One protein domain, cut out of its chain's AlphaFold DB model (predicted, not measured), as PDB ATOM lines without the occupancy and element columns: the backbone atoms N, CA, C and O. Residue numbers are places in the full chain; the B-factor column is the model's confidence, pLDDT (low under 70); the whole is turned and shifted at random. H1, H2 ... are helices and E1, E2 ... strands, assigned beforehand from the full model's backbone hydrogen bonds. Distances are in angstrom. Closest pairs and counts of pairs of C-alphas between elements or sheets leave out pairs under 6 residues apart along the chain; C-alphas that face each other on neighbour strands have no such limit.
ATOM      1  N   ARG A   4     151.622 141.081 164.412       92.38
ATOM      2  CA  ARG A   4     152.573 140.231 165.140       92.38
ATOM      3  C   ARG A   4     151.892 139.527 166.312       92.38
ATOM      4  O   ARG A   4     152.179 138.361 166.581       92.38
ATOM      5  N   GLU A   5     150.979 140.204 167.013       94.69
ATOM      6  CA  GLU A   5     150.182 139.580 168.081       94.69
ATOM      7  C   GLU A   5     149.306 138.445 167.530       94.69
ATOM      8  O   GLU A   5     149.306 137.340 168.077       94.69
ATOM      9  N   LEU A   6     148.623 138.679 166.403       96.50
ATOM     10  CA  LEU A   6     147.802 137.655 165.762       96.50
ATOM     11  C   LEU A   6     148.644 136.496 165.211       96.50
ATOM     12  O   LEU A   6     148.259 135.337 165.348       96.50
ATOM     13  N   GLN A   7     149.817 136.778 164.644       95.12
ATOM     14  CA  GLN A   7     150.766 135.752 164.208       95.12
ATOM     15  C   GLN A   7     151.154 134.811 165.360       95.12
ATOM     16  O   GLN A   7     151.121 133.587 165.201       95.12
ATOM     17  N   LYS A   8     151.453 135.374 166.540       94.88
ATOM     18  CA  LYS A   8     151.743 134.605 167.762       94.88
ATOM     19  C   LYS A   8     150.526 133.807 168.228       94.88
ATOM     20  O   LYS A   8     150.676 132.634 168.556       94.88
ATOM     21  N   TYR A   9     149.336 134.413 168.218       96.25
ATOM     22  CA  TYR A   9     148.081 133.747 168.584       96.25
ATOM     23  C   TYR A   9     147.795 132.521 167.703       96.25
ATOM     24  O   TYR A   9     147.424 131.463 168.208       96.25
ATOM     25  N   LEU A  10     148.014 132.641 166.392       96.31
ATOM     26  CA  LEU A  10     147.830 131.552 165.428       96.31
ATOM     27  C   LEU A  10     148.958 130.508 165.477       96.31
ATOM     28  O   LEU A  10     148.826 129.444 164.871       96.31
ATOM     29  N   GLY A  11     150.063 130.801 166.169       94.62
ATOM     30  CA  GLY A  11     151.208 129.902 166.303       94.62
ATOM     31  C   GLY A  11     151.876 129.572 164.968       94.62
ATOM     32  O   GLY A  11     152.294 128.433 164.764       94.62
ATOM     33  N   THR A  12     151.943 130.536 164.041       92.81
ATOM     34  CA  THR A  12     152.484 130.324 162.690       92.81
ATOM     35  C   THR A  12     153.762 131.127 162.441       92.81
ATOM     36  O   THR A  12     153.845 132.287 162.844       92.81
ATOM     37  N   PRO A  13     154.757 130.558 161.731       90.94
ATOM     38  CA  PRO A  13     155.902 131.320 161.236       90.94
ATOM     39  C   PRO A  13     155.550 132.203 160.027       90.94
ATOM     40  O   PRO A  13     156.369 133.008 159.593       90.94
ATOM     41  N   ARG A  14     154.354 132.055 159.447       92.81
ATOM     42  CA  ARG A  14     153.923 132.820 158.273       92.81
ATOM     43  C   ARG A  14     153.609 134.252 158.655       92.81
ATOM     44  O   ARG A  14     153.031 134.494 159.710       92.81
ATOM     45  N   ALA A  15     153.939 135.188 157.774       93.31
ATOM     46  CA  ALA A  15     153.586 136.580 157.992       93.31
ATOM     47  C   ALA A  15     152.067 136.773 157.937       93.31
ATOM     48  O   ALA A  15     151.389 136.269 157.036       93.31
ATOM     49  N   VAL A  16     151.566 137.530 158.906       96.12
ATOM     50  CA  VAL A  16     150.182 137.991 158.989       96.12
ATOM     51  C   VAL A  16     150.192 139.479 158.680       96.12
ATOM     52  O   VAL A  16     151.036 140.185 159.215       96.12
ATOM     53  N   HIS A  17     149.302 139.963 157.819       96.06
ATOM     54  CA  HIS A  17     149.260 141.382 157.451       96.06
ATOM     55  C   HIS A  17     147.851 141.839 157.074       96.06
ATOM     56  O   HIS A  17     146.961 141.027 156.821       96.06
ATOM     57  N   ALA A  18     147.656 143.150 157.063       95.62
ATOM     58  CA  ALA A  18     146.437 143.817 156.663       95.62
ATOM     59  C   ALA A  18     146.477 144.132 155.167       95.62
ATOM     60  O   ALA A  18     147.488 144.602 154.643       95.62
ATOM     61  N   LYS A  19     145.358 143.909 154.481       94.31
ATOM     62  CA  LYS A  19     145.148 144.401 153.120       94.31
ATOM     63  C   LYS A  19     143.664 144.627 152.868       94.31
ATOM     64  O   LYS A  19     142.897 143.683 152.977       94.31
ATOM     65  N   GLU A  20     143.265 145.850 152.514       92.06
ATOM     66  CA  GLU A  20     141.921 146.162 151.978       92.06
ATOM     67  C   GLU A  20     140.737 145.587 152.799       92.06
ATOM     68  O   GLU A  20     139.780 145.053 152.247       92.06
ATOM     69  N   GLY A  21     140.789 145.653 154.136       95.00
ATOM     70  CA  GLY A  21     139.736 145.088 155.004       95.00
ATOM     71  C   GLY A  21     139.846 143.576 155.265       95.00
ATOM     72  O   GLY A  21     138.933 142.970 155.835       95.00
ATOM     73  N   PHE A  22     140.957 142.957 154.866       97.56
ATOM     74  CA  PHE A  22     141.266 141.551 155.102       97.56
ATOM     75  C   PHE A  22     142.495 141.380 155.989       97.56
ATOM     76  O   PHE A  22     143.513 142.054 155.824       97.56
ATOM     77  N   ILE A  23     142.413 140.390 156.876       97.69
ATOM     78  CA  ILE A  23     143.568 139.803 157.553       97.69
ATOM     79  C   ILE A  23     144.110 138.695 156.648       97.69
ATOM     80  O   ILE A  23     143.410 137.722 156.366       97.69
ATOM     81  N   CYS A  24     145.349 138.832 156.198       97.12
ATOM     82  CA  CYS A  24     145.981 137.950 155.224       97.12
ATOM     83  C   CYS A  24     147.105 137.125 155.855       97.12
ATOM     84  O   CYS A  24     147.921 137.648 156.612       97.12
ATOM     85  N   ILE A  25     147.173 135.844 155.491       96.12
ATOM     86  CA  ILE A  25     148.284 134.938 155.789       96.12
ATOM     87  C   ILE A  25     149.106 134.750 154.522       96.12
ATOM     88  O   ILE A  25     148.590 134.299 153.495       96.12
ATOM     89  N   ALA A  26     150.395 135.045 154.623       93.19
ATOM     90  CA  ALA A  26     151.326 134.956 153.516       93.19
ATOM     91  C   ALA A  26     152.042 133.602 153.423       93.19
ATOM     92  O   ALA A  26     152.139 132.798 154.351       93.19
ATOM     93  N   SER A  27     152.599 133.373 152.247       89.44
ATOM     94  CA  SER A  27     153.623 132.379 151.955       89.44
ATOM     95  C   SER A  27     154.783 133.055 151.232       89.44
ATOM     96  O   SER A  27     154.701 134.235 150.903       89.44
ATOM     97  N   ALA A  28     155.837 132.296 150.932       83.44
ATOM     98  CA  ALA A  28     156.988 132.809 150.194       83.44
ATOM     99  C   ALA A  28     156.624 133.423 148.825       83.44
ATOM    100  O   ALA A  28     157.309 134.331 148.373       83.44
ATOM    101  N   TYR A  29     155.552 132.945 148.178       85.00
ATOM    102  CA  TYR A  29     155.189 133.351 146.812       85.00
ATOM    103  C   TYR A  29     153.817 134.024 146.695       85.00
ATOM    104  O   TYR A  29     153.533 134.664 145.689       85.00
ATOM    105  N   ILE A  30     152.951 133.862 147.695       89.94
ATOM    106  CA  ILE A  30     151.575 134.372 147.682       89.94
ATOM    107  C   ILE A  30     151.348 135.103 148.998       89.94
ATOM    108  O   ILE A  30     151.306 134.460 150.049       89.94
ATOM    109  N   ASN A  31     151.219 136.427 148.945       90.12
ATOM    110  CA  ASN A  31     151.007 137.263 150.128       90.12
ATOM    111  C   ASN A  31     149.610 137.043 150.737       90.12
ATOM    112  O   ASN A  31     149.468 136.947 151.945       90.12
ATOM    113  N   ASN A  32     148.582 136.846 149.929       93.44
ATOM    114  CA  ASN A  32     147.211 136.617 150.376       93.44
ATOM    115  C   ASN A  32     146.785 135.149 150.208       93.44
ATOM    116  O   ASN A  32     145.726 134.858 149.654       93.44
ATOM    117  N   LEU A  33     147.619 134.205 150.660       94.94
ATOM    118  CA  LEU A  33     147.344 132.773 150.492       94.94
ATOM    119  C   LEU A  33     146.017 132.372 151.155       94.94
ATOM    120  O   LEU A  33     145.225 131.630 150.565       94.94
ATOM    121  N   VAL A  34     145.781 132.898 152.357       96.38
ATOM    122  CA  VAL A  34     144.503 132.843 153.072       96.38
ATOM    123  C   VAL A  34     144.126 134.268 153.459       96.38
ATOM    124  O   VAL A  34     144.962 134.987 153.999       96.38
ATOM    125  N   SER A  35     142.879 134.665 153.223       97.38
ATOM    126  CA  SER A  35     142.371 135.990 153.586       97.38
ATOM    127  C   SER A  35     141.077 135.859 154.373       97.38
ATOM    128  O   SER A  35     140.153 135.182 153.936       97.38
ATOM    129  N   LEU A  36     141.009 136.514 155.527       97.94
ATOM    130  CA  LEU A  36     139.824 136.609 156.368       97.94
ATOM    131  C   LEU A  36     139.239 138.011 156.242       97.94
ATOM    132  O   LEU A  36     139.890 138.987 156.607       97.94
ATOM    133  N   ASN A  37     138.005 138.112 155.760       97.88
ATOM    134  CA  ASN A  37     137.286 139.379 155.747       97.88
ATOM    135  C   ASN A  37     136.906 139.775 157.184       97.88
ATOM    136  O   ASN A  37     136.239 139.010 157.885       97.88
ATOM    137  N   VAL A  38     137.325 140.964 157.623       97.06
ATOM    138  CA  VAL A  38     137.176 141.397 159.025       97.06
ATOM    139  C   VAL A  38     135.707 141.510 159.433       97.06
ATOM    140  O   VAL A  38     135.324 141.042 160.509       97.06
ATOM    141  N   ASP A  39     134.861 142.045 158.556       95.81
ATOM    142  CA  ASP A  39     133.453 142.290 158.859       95.81
ATOM    143  C   ASP A  39     132.643 140.992 158.917       95.81
ATOM    144  O   ASP A  39     131.969 140.696 159.909       95.81
ATOM    145  N   THR A  40     132.740 140.188 157.858       96.62
ATOM    146  CA  THR A  40     131.920 138.984 157.663       96.62
ATOM    147  C   THR A  40     132.488 137.744 158.349       96.62
ATOM    148  O   THR A  40     131.738 136.824 158.660       96.62
ATOM    149  N   GLY A  41     133.801 137.701 158.596       96.06
ATOM    150  CA  GLY A  41     134.498 136.499 159.056       96.06
ATOM    151  C   GLY A  41     134.649 135.418 157.981       96.06
ATOM    152  O   GLY A  41     135.010 134.290 158.305       96.06
ATOM    153  N   HIS A  42     134.363 135.726 156.712       96.62
ATOM    154  CA  HIS A  42     134.504 134.765 155.622       96.62
ATOM    155  C   HIS A  42     135.971 134.594 155.209       96.62
ATOM    156  O   HIS A  42     136.701 135.580 155.073       96.62
ATOM    157  N   LEU A  43     136.382 133.343 154.976       96.94
ATOM    158  CA  LEU A  43     137.699 133.005 154.445       96.94
ATOM    159  C   LEU A  43     137.667 132.869 152.922       96.94
ATOM    160  O   LEU A  43     136.833 132.154 152.372       96.94
ATOM    161  N   SER A  44     138.649 133.468 152.259       95.88
ATOM    162  CA  SER A  44     138.966 133.234 150.853       95.88
ATOM    163  C   SER A  44     140.388 132.699 150.692       95.88
ATOM    164  O   SER A  44     141.263 132.933 151.529       95.88
ATOM    165  N   TYR A  45     140.622 131.979 149.596       95.56
ATOM    166  CA  TYR A  45     141.868 131.258 149.346       95.56
ATOM    167  C   TYR A  45     142.386 131.564 147.943       95.56
ATOM    168  O   TYR A  45     141.648 131.413 146.968       95.56
ATOM    169  N   ALA A  46     143.664 131.927 147.822       92.50
ATOM    170  CA  ALA A  46     144.260 132.290 146.532       92.50
ATOM    171  C   ALA A  46     144.264 131.139 145.509       92.50
ATOM    172  O   ALA A  46     144.198 131.370 144.306       92.50
ATOM    173  N   LEU A  47     144.325 129.890 145.980       89.12
ATOM    174  CA  LEU A  47     144.428 128.692 145.137       89.12
ATOM    175  C   LEU A  47     143.072 128.013 144.872       89.12
ATOM    176  O   LEU A  47     143.020 126.823 144.571       89.12
ATOM    177  N   GLY A  48     141.967 128.755 144.999       84.25
ATOM    178  CA  GLY A  48     140.629 128.292 144.609       84.25
ATOM    179  C   GLY A  48     139.985 127.266 145.547       84.25
ATOM    180  O   GLY A  48     138.928 126.725 145.231       84.25
ATOM    181  N   GLY A  49     140.584 126.993 146.707       88.25
ATOM    182  CA  GLY A  49     140.023 126.079 147.695       88.25
ATOM    183  C   GLY A  49     140.787 126.088 149.011       88.25
ATOM    184  O   GLY A  49     141.909 126.591 149.092       88.25
ATOM    185  N   ARG A  50     140.163 125.518 150.048       89.75
ATOM    186  CA  ARG A  50     140.775 125.406 151.372       89.75
ATOM    187  C   ARG A  50     142.082 124.602 151.279       89.75
ATOM    188  O   ARG A  50     142.068 123.513 150.691       89.75
ATOM    189  N   PRO A  51     143.186 125.092 151.867       86.31
ATOM    190  CA  PRO A  51     144.435 124.347 151.931       86.31
ATOM    191  C   PRO A  51     144.247 122.977 152.584       86.31
ATOM    192  O   PRO A  51     143.476 122.834 153.533       86.31
ATOM    193  N   LYS A  52     144.962 121.975 152.066       85.50
ATOM    194  CA  LYS A  52     144.943 120.598 152.590       85.50
ATOM    195  C   LYS A  52     146.135 120.272 153.485       85.50
ATOM    196  O   LYS A  52     146.180 119.177 154.034       85.50
ATOM    197  N   ASP A  53     147.121 121.162 153.586       90.06
ATOM    198  CA  ASP A  53     148.233 120.928 154.497       90.06
ATOM    199  C   ASP A  53     147.813 121.232 155.941       90.06
ATOM    200  O   ASP A  53     147.026 122.139 156.225       90.06
ATOM    201  N   THR A  54     148.365 120.448 156.859       91.06
ATOM    202  CA  THR A  54     147.999 120.463 158.274       91.06
ATOM    203  C   THR A  54     148.298 121.801 158.955       91.06
ATOM    204  O   THR A  54     147.622 122.156 159.921       91.06
ATOM    205  N   GLU A  55     149.320 122.535 158.505       92.12
ATOM    206  CA  GLU A  55     149.704 123.822 159.091       92.12
ATOM    207  C   GLU A  55     148.666 124.891 158.731       92.12
ATOM    208  O   GLU A  55     148.075 125.500 159.626       92.12
ATOM    209  N   LEU A  56     148.370 125.071 157.439       92.56
ATOM    210  CA  LEU A  56     147.367 126.042 157.000       92.56
ATOM    211  C   LEU A  56     145.965 125.675 157.470       92.56
ATOM    212  O   LEU A  56     145.185 126.575 157.772       92.56
ATOM    213  N   GLU A  57     145.627 124.390 157.588       93.50
ATOM    214  CA  GLU A  57     144.323 123.997 158.124       93.50
ATOM    215  C   GLU A  57     144.149 124.451 159.583       93.50
ATOM    216  O   GLU A  57     143.079 124.949 159.946       93.50
ATOM    217  N   LYS A  58     145.200 124.339 160.411       95.00
ATOM    218  CA  LYS A  58     145.196 124.862 161.789       95.00
ATOM    219  C   LYS A  58     145.039 126.376 161.807       95.00
ATOM    220  O   LYS A  58     144.225 126.883 162.575       95.00
ATOM    221  N   ILE A  59     145.759 127.081 160.937       96.44
ATOM    222  CA  ILE A  59     145.664 128.540 160.821       96.44
ATOM    223  C   ILE A  59     144.248 128.954 160.408       96.44
ATOM    224  O   ILE A  59     143.662 129.834 161.030       96.44
ATOM    225  N   CYS A  60     143.656 128.276 159.419       96.25
ATOM    226  CA  CYS A  60     142.283 128.533 158.983       96.25
ATOM    227  C   CYS A  60     141.281 128.325 160.125       96.25
ATOM    228  O   CYS A  60     140.432 129.184 160.335       96.25
ATOM    229  N   LYS A  61     141.406 127.237 160.899       95.62
ATOM    230  CA  LYS A  61     140.552 126.995 162.077       95.62
ATOM    231  C   LYS A  61     140.729 128.078 163.143       95.62
ATOM    232  O   LYS A  61     139.746 128.519 163.728       95.62
ATOM    233  N   GLY A  62     141.966 128.526 163.372       97.06
ATOM    234  CA  GLY A  62     142.272 129.637 164.275       97.06
ATOM    235  C   GLY A  62     141.574 130.930 163.851       97.06
ATOM    236  O   GLY A  62     140.887 131.547 164.658       97.06
ATOM    237  N   LEU A  63     141.672 131.286 162.569       97.19
ATOM    238  CA  LEU A  63     140.995 132.449 161.986       97.19
ATOM    239  C   LEU A  63     139.463 132.341 162.056       97.19
ATOM    240  O   LEU A  63     138.804 133.310 162.418       97.19
ATOM    241  N   GLU A  64     138.895 131.170 161.759       96.12
ATOM    242  CA  GLU A  64     137.446 130.911 161.849       96.12
ATOM    243  C   GLU A  64     136.917 130.992 163.280       96.12
ATOM    244  O   GLU A  64     135.762 131.352 163.492       96.12
ATOM    245  N   SER A  65     137.757 130.669 164.266       96.50
ATOM    246  CA  SER A  65     137.374 130.741 165.675       96.50
ATOM    247  C   SER A  65     137.322 132.171 166.224       96.50
ATOM    248  O   SER A  65     136.789 132.381 167.314       96.50
ATOM    249  N   LEU A  66     137.844 133.158 165.484       97.56
ATOM    250  CA  LEU A  66     137.816 134.555 165.901       97.56
ATOM    251  C   LEU A  66     136.388 135.110 165.855       97.56
ATOM    252  O   LEU A  66     135.766 135.223 164.795       97.56
ATOM    253  N   THR A  67     135.908 135.560 167.009       97.50
ATOM    254  CA  THR A  67     134.686 136.368 167.133       97.50
ATOM    255  C   THR A  67     134.828 137.711 166.412       97.50
ATOM    256  O   THR A  67     135.935 138.157 166.100       97.50
ATOM    257  N   LYS A  68     133.708 138.398 166.154       96.62
ATOM    258  CA  LYS A  68     133.729 139.725 165.518       96.62
ATOM    259  C   LYS A  68     134.528 140.730 166.352       96.62
ATOM    260  O   LYS A  68     135.303 141.508 165.808       96.62
ATOM    261  N   GLU A  69     134.381 140.668 167.669       97.06
ATOM    262  CA  GLU A  69     135.085 141.511 168.630       97.06
ATOM    263  C   GLU A  69     136.596 141.267 168.570       97.06
ATOM    264  O   GLU A  69     137.367 142.221 168.514       97.06
ATOM    265  N   GLN A  70     137.027 140.003 168.499       97.38
ATOM    266  CA  GLN A  70     138.444 139.660 168.350       97.38
ATOM    267  C   GLN A  70     139.010 140.114 167.003       97.38
ATOM    268  O   GLN A  70     140.102 140.677 166.965       97.38
ATOM    269  N   ARG A  71     138.273 139.925 165.900       97.38
ATOM    270  CA  ARG A  71     138.701 140.429 164.584       97.38
ATOM    271  C   ARG A  71     138.879 141.944 164.611       97.38
ATOM    272  O   ARG A  71     139.914 142.435 164.173       97.38
ATOM    273  N   ASN A  72     137.928 142.670 165.198       96.19
ATOM    274  CA  ASN A  72     138.010 144.121 165.357       96.19
ATOM    275  C   ASN A  72     139.165 144.560 166.263       96.19
ATOM    276  O   ASN A  72     139.802 145.571 165.974       96.19
ATOM    277  N   TYR A  73     139.439 143.815 167.337       96.19
ATOM    278  CA  TYR A  73     140.573 144.061 168.225       96.19
ATOM    279  C   TYR A  73     141.904 143.955 167.471       96.19
ATOM    280  O   TYR A  73     142.715 144.878 167.530       96.19
ATOM    281  N   PHE A  74     142.110 142.872 166.714       96.75
ATOM    282  CA  PHE A  74     143.335 142.714 165.932       96.75
ATOM    283  C   PHE A  74     143.424 143.753 164.812       96.75
ATOM    284  O   PHE A  74     144.480 144.353 164.624       96.75
ATOM    285  N   TRP A  75     142.325 144.009 164.098       96.56
ATOM    286  CA  TRP A  75     142.298 144.930 162.964       96.56
ATOM    287  C   TRP A  75     142.647 146.371 163.352       96.56
ATOM    288  O   TRP A  75     143.558 146.962 162.773       96.56
ATOM    289  N   ASN A  76     141.963 146.910 164.363       94.44
ATOM    290  CA  ASN A  76     142.066 148.322 164.737       94.44
ATOM    291  C   ASN A  76     143.198 148.624 165.728       94.44
ATOM    292  O   ASN A  76     143.467 149.788 166.008       94.44
ATOM    293  N   GLY A  77     143.835 147.601 166.299       90.75
ATOM    294  CA  GLY A  77     144.990 147.800 167.168       90.75
ATOM    295  C   GLY A  77     146.285 148.048 166.388       90.75
ATOM    296  O   GLY A  77     146.355 147.812 165.181       90.75
ATOM    297  N   SER A  78     147.334 148.428 167.112       88.00
ATOM    298  CA  SER A  78     148.714 148.494 166.613       88.00
ATOM    299  C   SER A  78     149.603 147.551 167.421       88.00
ATOM    300  O   SER A  78     149.350 147.321 168.610       88.00
ATOM    301  N   ASP A  79     150.614 146.975 166.771       88.31
ATOM    302  CA  ASP A  79     151.637 146.189 167.465       88.31
ATOM    303  C   ASP A  79     152.559 147.090 168.301       88.31
ATOM    304  O   ASP A  79     152.785 148.257 167.981       88.31
ATOM    305  N   GLU A  80     153.141 146.525 169.359       85.00
ATOM    306  CA  GLU A  80     154.223 147.181 170.094       85.00
ATOM    307  C   GLU A  80     155.537 147.074 169.312       85.00
ATOM    308  O   GLU A  80     156.009 145.974 169.007       85.00
ATOM    309  N   ILE A  81     156.152 148.222 169.026       85.81
ATOM    310  CA  ILE A  81     157.429 148.322 168.316       85.81
ATOM    311  C   ILE A  81     158.530 148.672 169.310       85.81
ATOM    312  O   ILE A  81     158.534 149.742 169.914       85.81
ATOM    313  N   SER A  82     159.490 147.759 169.469       83.44
ATOM    314  CA  SER A  82     160.593 147.924 170.425       83.44
ATOM    315  C   SER A  82     161.746 148.781 169.892       83.44
ATOM    316  O   SER A  82     162.399 149.483 170.663       83.44
ATOM    317  N   ASN A 108     158.240 141.054 156.870       88.25
ATOM    318  CA  ASN A 108     157.855 141.881 158.017       88.25
ATOM    319  C   ASN A 108     156.755 142.881 157.642       88.25
ATOM    320  O   ASN A 108     156.441 143.061 156.463       88.25
ATOM    321  N   VAL A 109     156.157 143.507 158.651       91.62
ATOM    322  CA  VAL A 109     155.034 144.433 158.511       91.62
ATOM    323  C   VAL A 109     155.280 145.750 159.239       91.62
ATOM    324  O   VAL A 109     156.014 145.805 160.227       91.62
ATOM    325  N   THR A 110     154.636 146.807 158.771       91.94
ATOM    326  CA  THR A 110     154.581 148.120 159.424       91.94
ATOM    327  C   THR A 110     153.750 148.079 160.720       91.94
ATOM    328  O   THR A 110     153.177 147.051 161.093       91.94
ATOM    329  N   ASP A 111     153.682 149.196 161.439       90.25
ATOM    330  CA  ASP A 111     152.929 149.401 162.682       90.25
ATOM    331  C   ASP A 111     151.406 149.297 162.505       90.25
ATOM    332  O   ASP A 111     150.685 148.865 163.412       90.25
ATOM    333  N   ASP A 112     150.915 149.621 161.312       88.44
ATOM    334  CA  ASP A 112     149.535 149.402 160.888       88.44
ATOM    335  C   ASP A 112     149.310 148.016 160.252       88.44
ATOM    336  O   ASP A 112     148.166 147.628 160.002       88.44
ATOM    337  N   GLY A 113     150.364 147.205 160.137       90.19
ATOM    338  CA  GLY A 113     150.308 145.812 159.711       90.19
ATOM    339  C   GLY A 113     150.337 145.612 158.199       90.19
ATOM    340  O   GLY A 113     149.940 144.542 157.747       90.19
ATOM    341  N   ILE A 114     150.780 146.595 157.416       91.31
ATOM    342  CA  ILE A 114     150.995 146.470 155.969       91.31
ATOM    343  C   ILE A 114     152.291 145.700 155.710       91.31
ATOM    344  O   ILE A 114     153.293 145.883 156.395       91.31
ATOM    345  N   LEU A 115     152.278 144.805 154.722       91.31
ATOM    346  CA  LEU A 115     153.450 144.010 154.362       91.31
ATOM    347  C   LEU A 115     154.531 144.881 153.706       91.31
ATOM    348  O   LEU A 115     154.272 145.572 152.722       91.31
ATOM    349  N   ILE A 116     155.750 144.797 154.234       91.31
ATOM    350  CA  ILE A 116     156.907 145.553 153.757       91.31
ATOM    351  C   ILE A 116     157.551 144.804 152.590       91.31
ATOM    352  O   ILE A 116     157.803 143.598 152.671       91.31
ATOM    353  N   TYR A 117     157.878 145.532 151.520       86.81
ATOM    354  CA  TYR A 117     158.689 145.020 150.415       86.81
ATOM    355  C   TYR A 117     159.892 145.923 150.159       86.81
ATOM    356  O   TYR A 117     159.772 147.148 150.178       86.81
TER     357      TYR A 117
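AT A GLANCE: This is residues 4 to 82 and 108 to 117 of the 183 residues of an uncharacterized protein of Psychrobacter aquaticus CMS 56 (UniProt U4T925). A small twisted sheet of four strands, E1 to E4, folds back and forth as a meander, with helix H2 laid along it over E3. The shorter helices H1 and H3 graze the sheet mostly at E1 and E2, and the last printed residues, 108 to 117, make a loop beside E1. The printed part has 89 residues, with three named helices and four named strands in the order H1, E1, E2, E3, E4, H2, H3; the antiparallel sheet has the order E1, E2, E3, E4. The class is mixed, helices and strands, with 42 of the 89 residues in named elements, under half. The whole is compact, with a radius of gyration of the C-alphas of 12.1 A and spans of 36 by 29 by 23 A.

IN THESE COORDINATES: H1 is residues 4 to 10, 9.9 A long, beginning at C-alpha 4 (152.573, 140.231, 165.140). E1 is residues 16 to 19, 10.0 A; E2 is residues 22 to 25, 9.7 A; E3 is residues 34 to 37, 10.1 A; E4 is residues 43 to 45, 6.8 A. H2, residues 54 to 64, is 15.3 A long and begins at C-alpha 54 (147.999, 120.463, 158.274). H3, residues 68 to 76, is 12.0 A long and ends at C-alpha 76 (142.066, 148.322, 164.737).

HOW THE PARTS SIT: The sheet is only just strongly twisted, its C-alphas lying up to 4.1 A off the best plane. E1 and E2 form an antiparallel hairpin, with N 17 and O 24 at 3.0 A. E2 and E3 form a second, with N 23 and O 36 at 2.9 A, and E3 and E4 a third, with N 35 and O 44 at 2.9 A. H2 is on the sheet at a height over the sheet of 9.7 A, over E3 and along the strands, at 3 degrees to E3 on the local plane; their closest C-alphas, of Leu 36 and Leu 63, are 7.1 A apart. H1 only grazes the sheet, its closest C-alphas to E1 being those of Gln 7 and Val 16, 5.7 A apart. H3 only grazes it too, with residues 71 to 75. H1 and H2 only just touch, with 3 pairs of C-alphas within 8 A, the closest being Leu 10 and Ile 59 at 5.9 A. H1 and H3 are close but not clearly touching, at 6.8 A between the C-alphas of Leu 6 and Phe 74. H2 and H3 are apart. In H1, H2 and H3 every O i to N i+4 pair is within hydrogen-bond range.

THE WHOLE: The two C-alphas farthest apart, of Gly 48 and Ser 82, are 38.1 A from each other. Residues 83 to 107 are not printed, and C-alphas 82 and 108 are 14.1 A apart across the cut. No link between named elements is long. The mean pLDDT of the printed part is 93.3, and no printed residue is under 70.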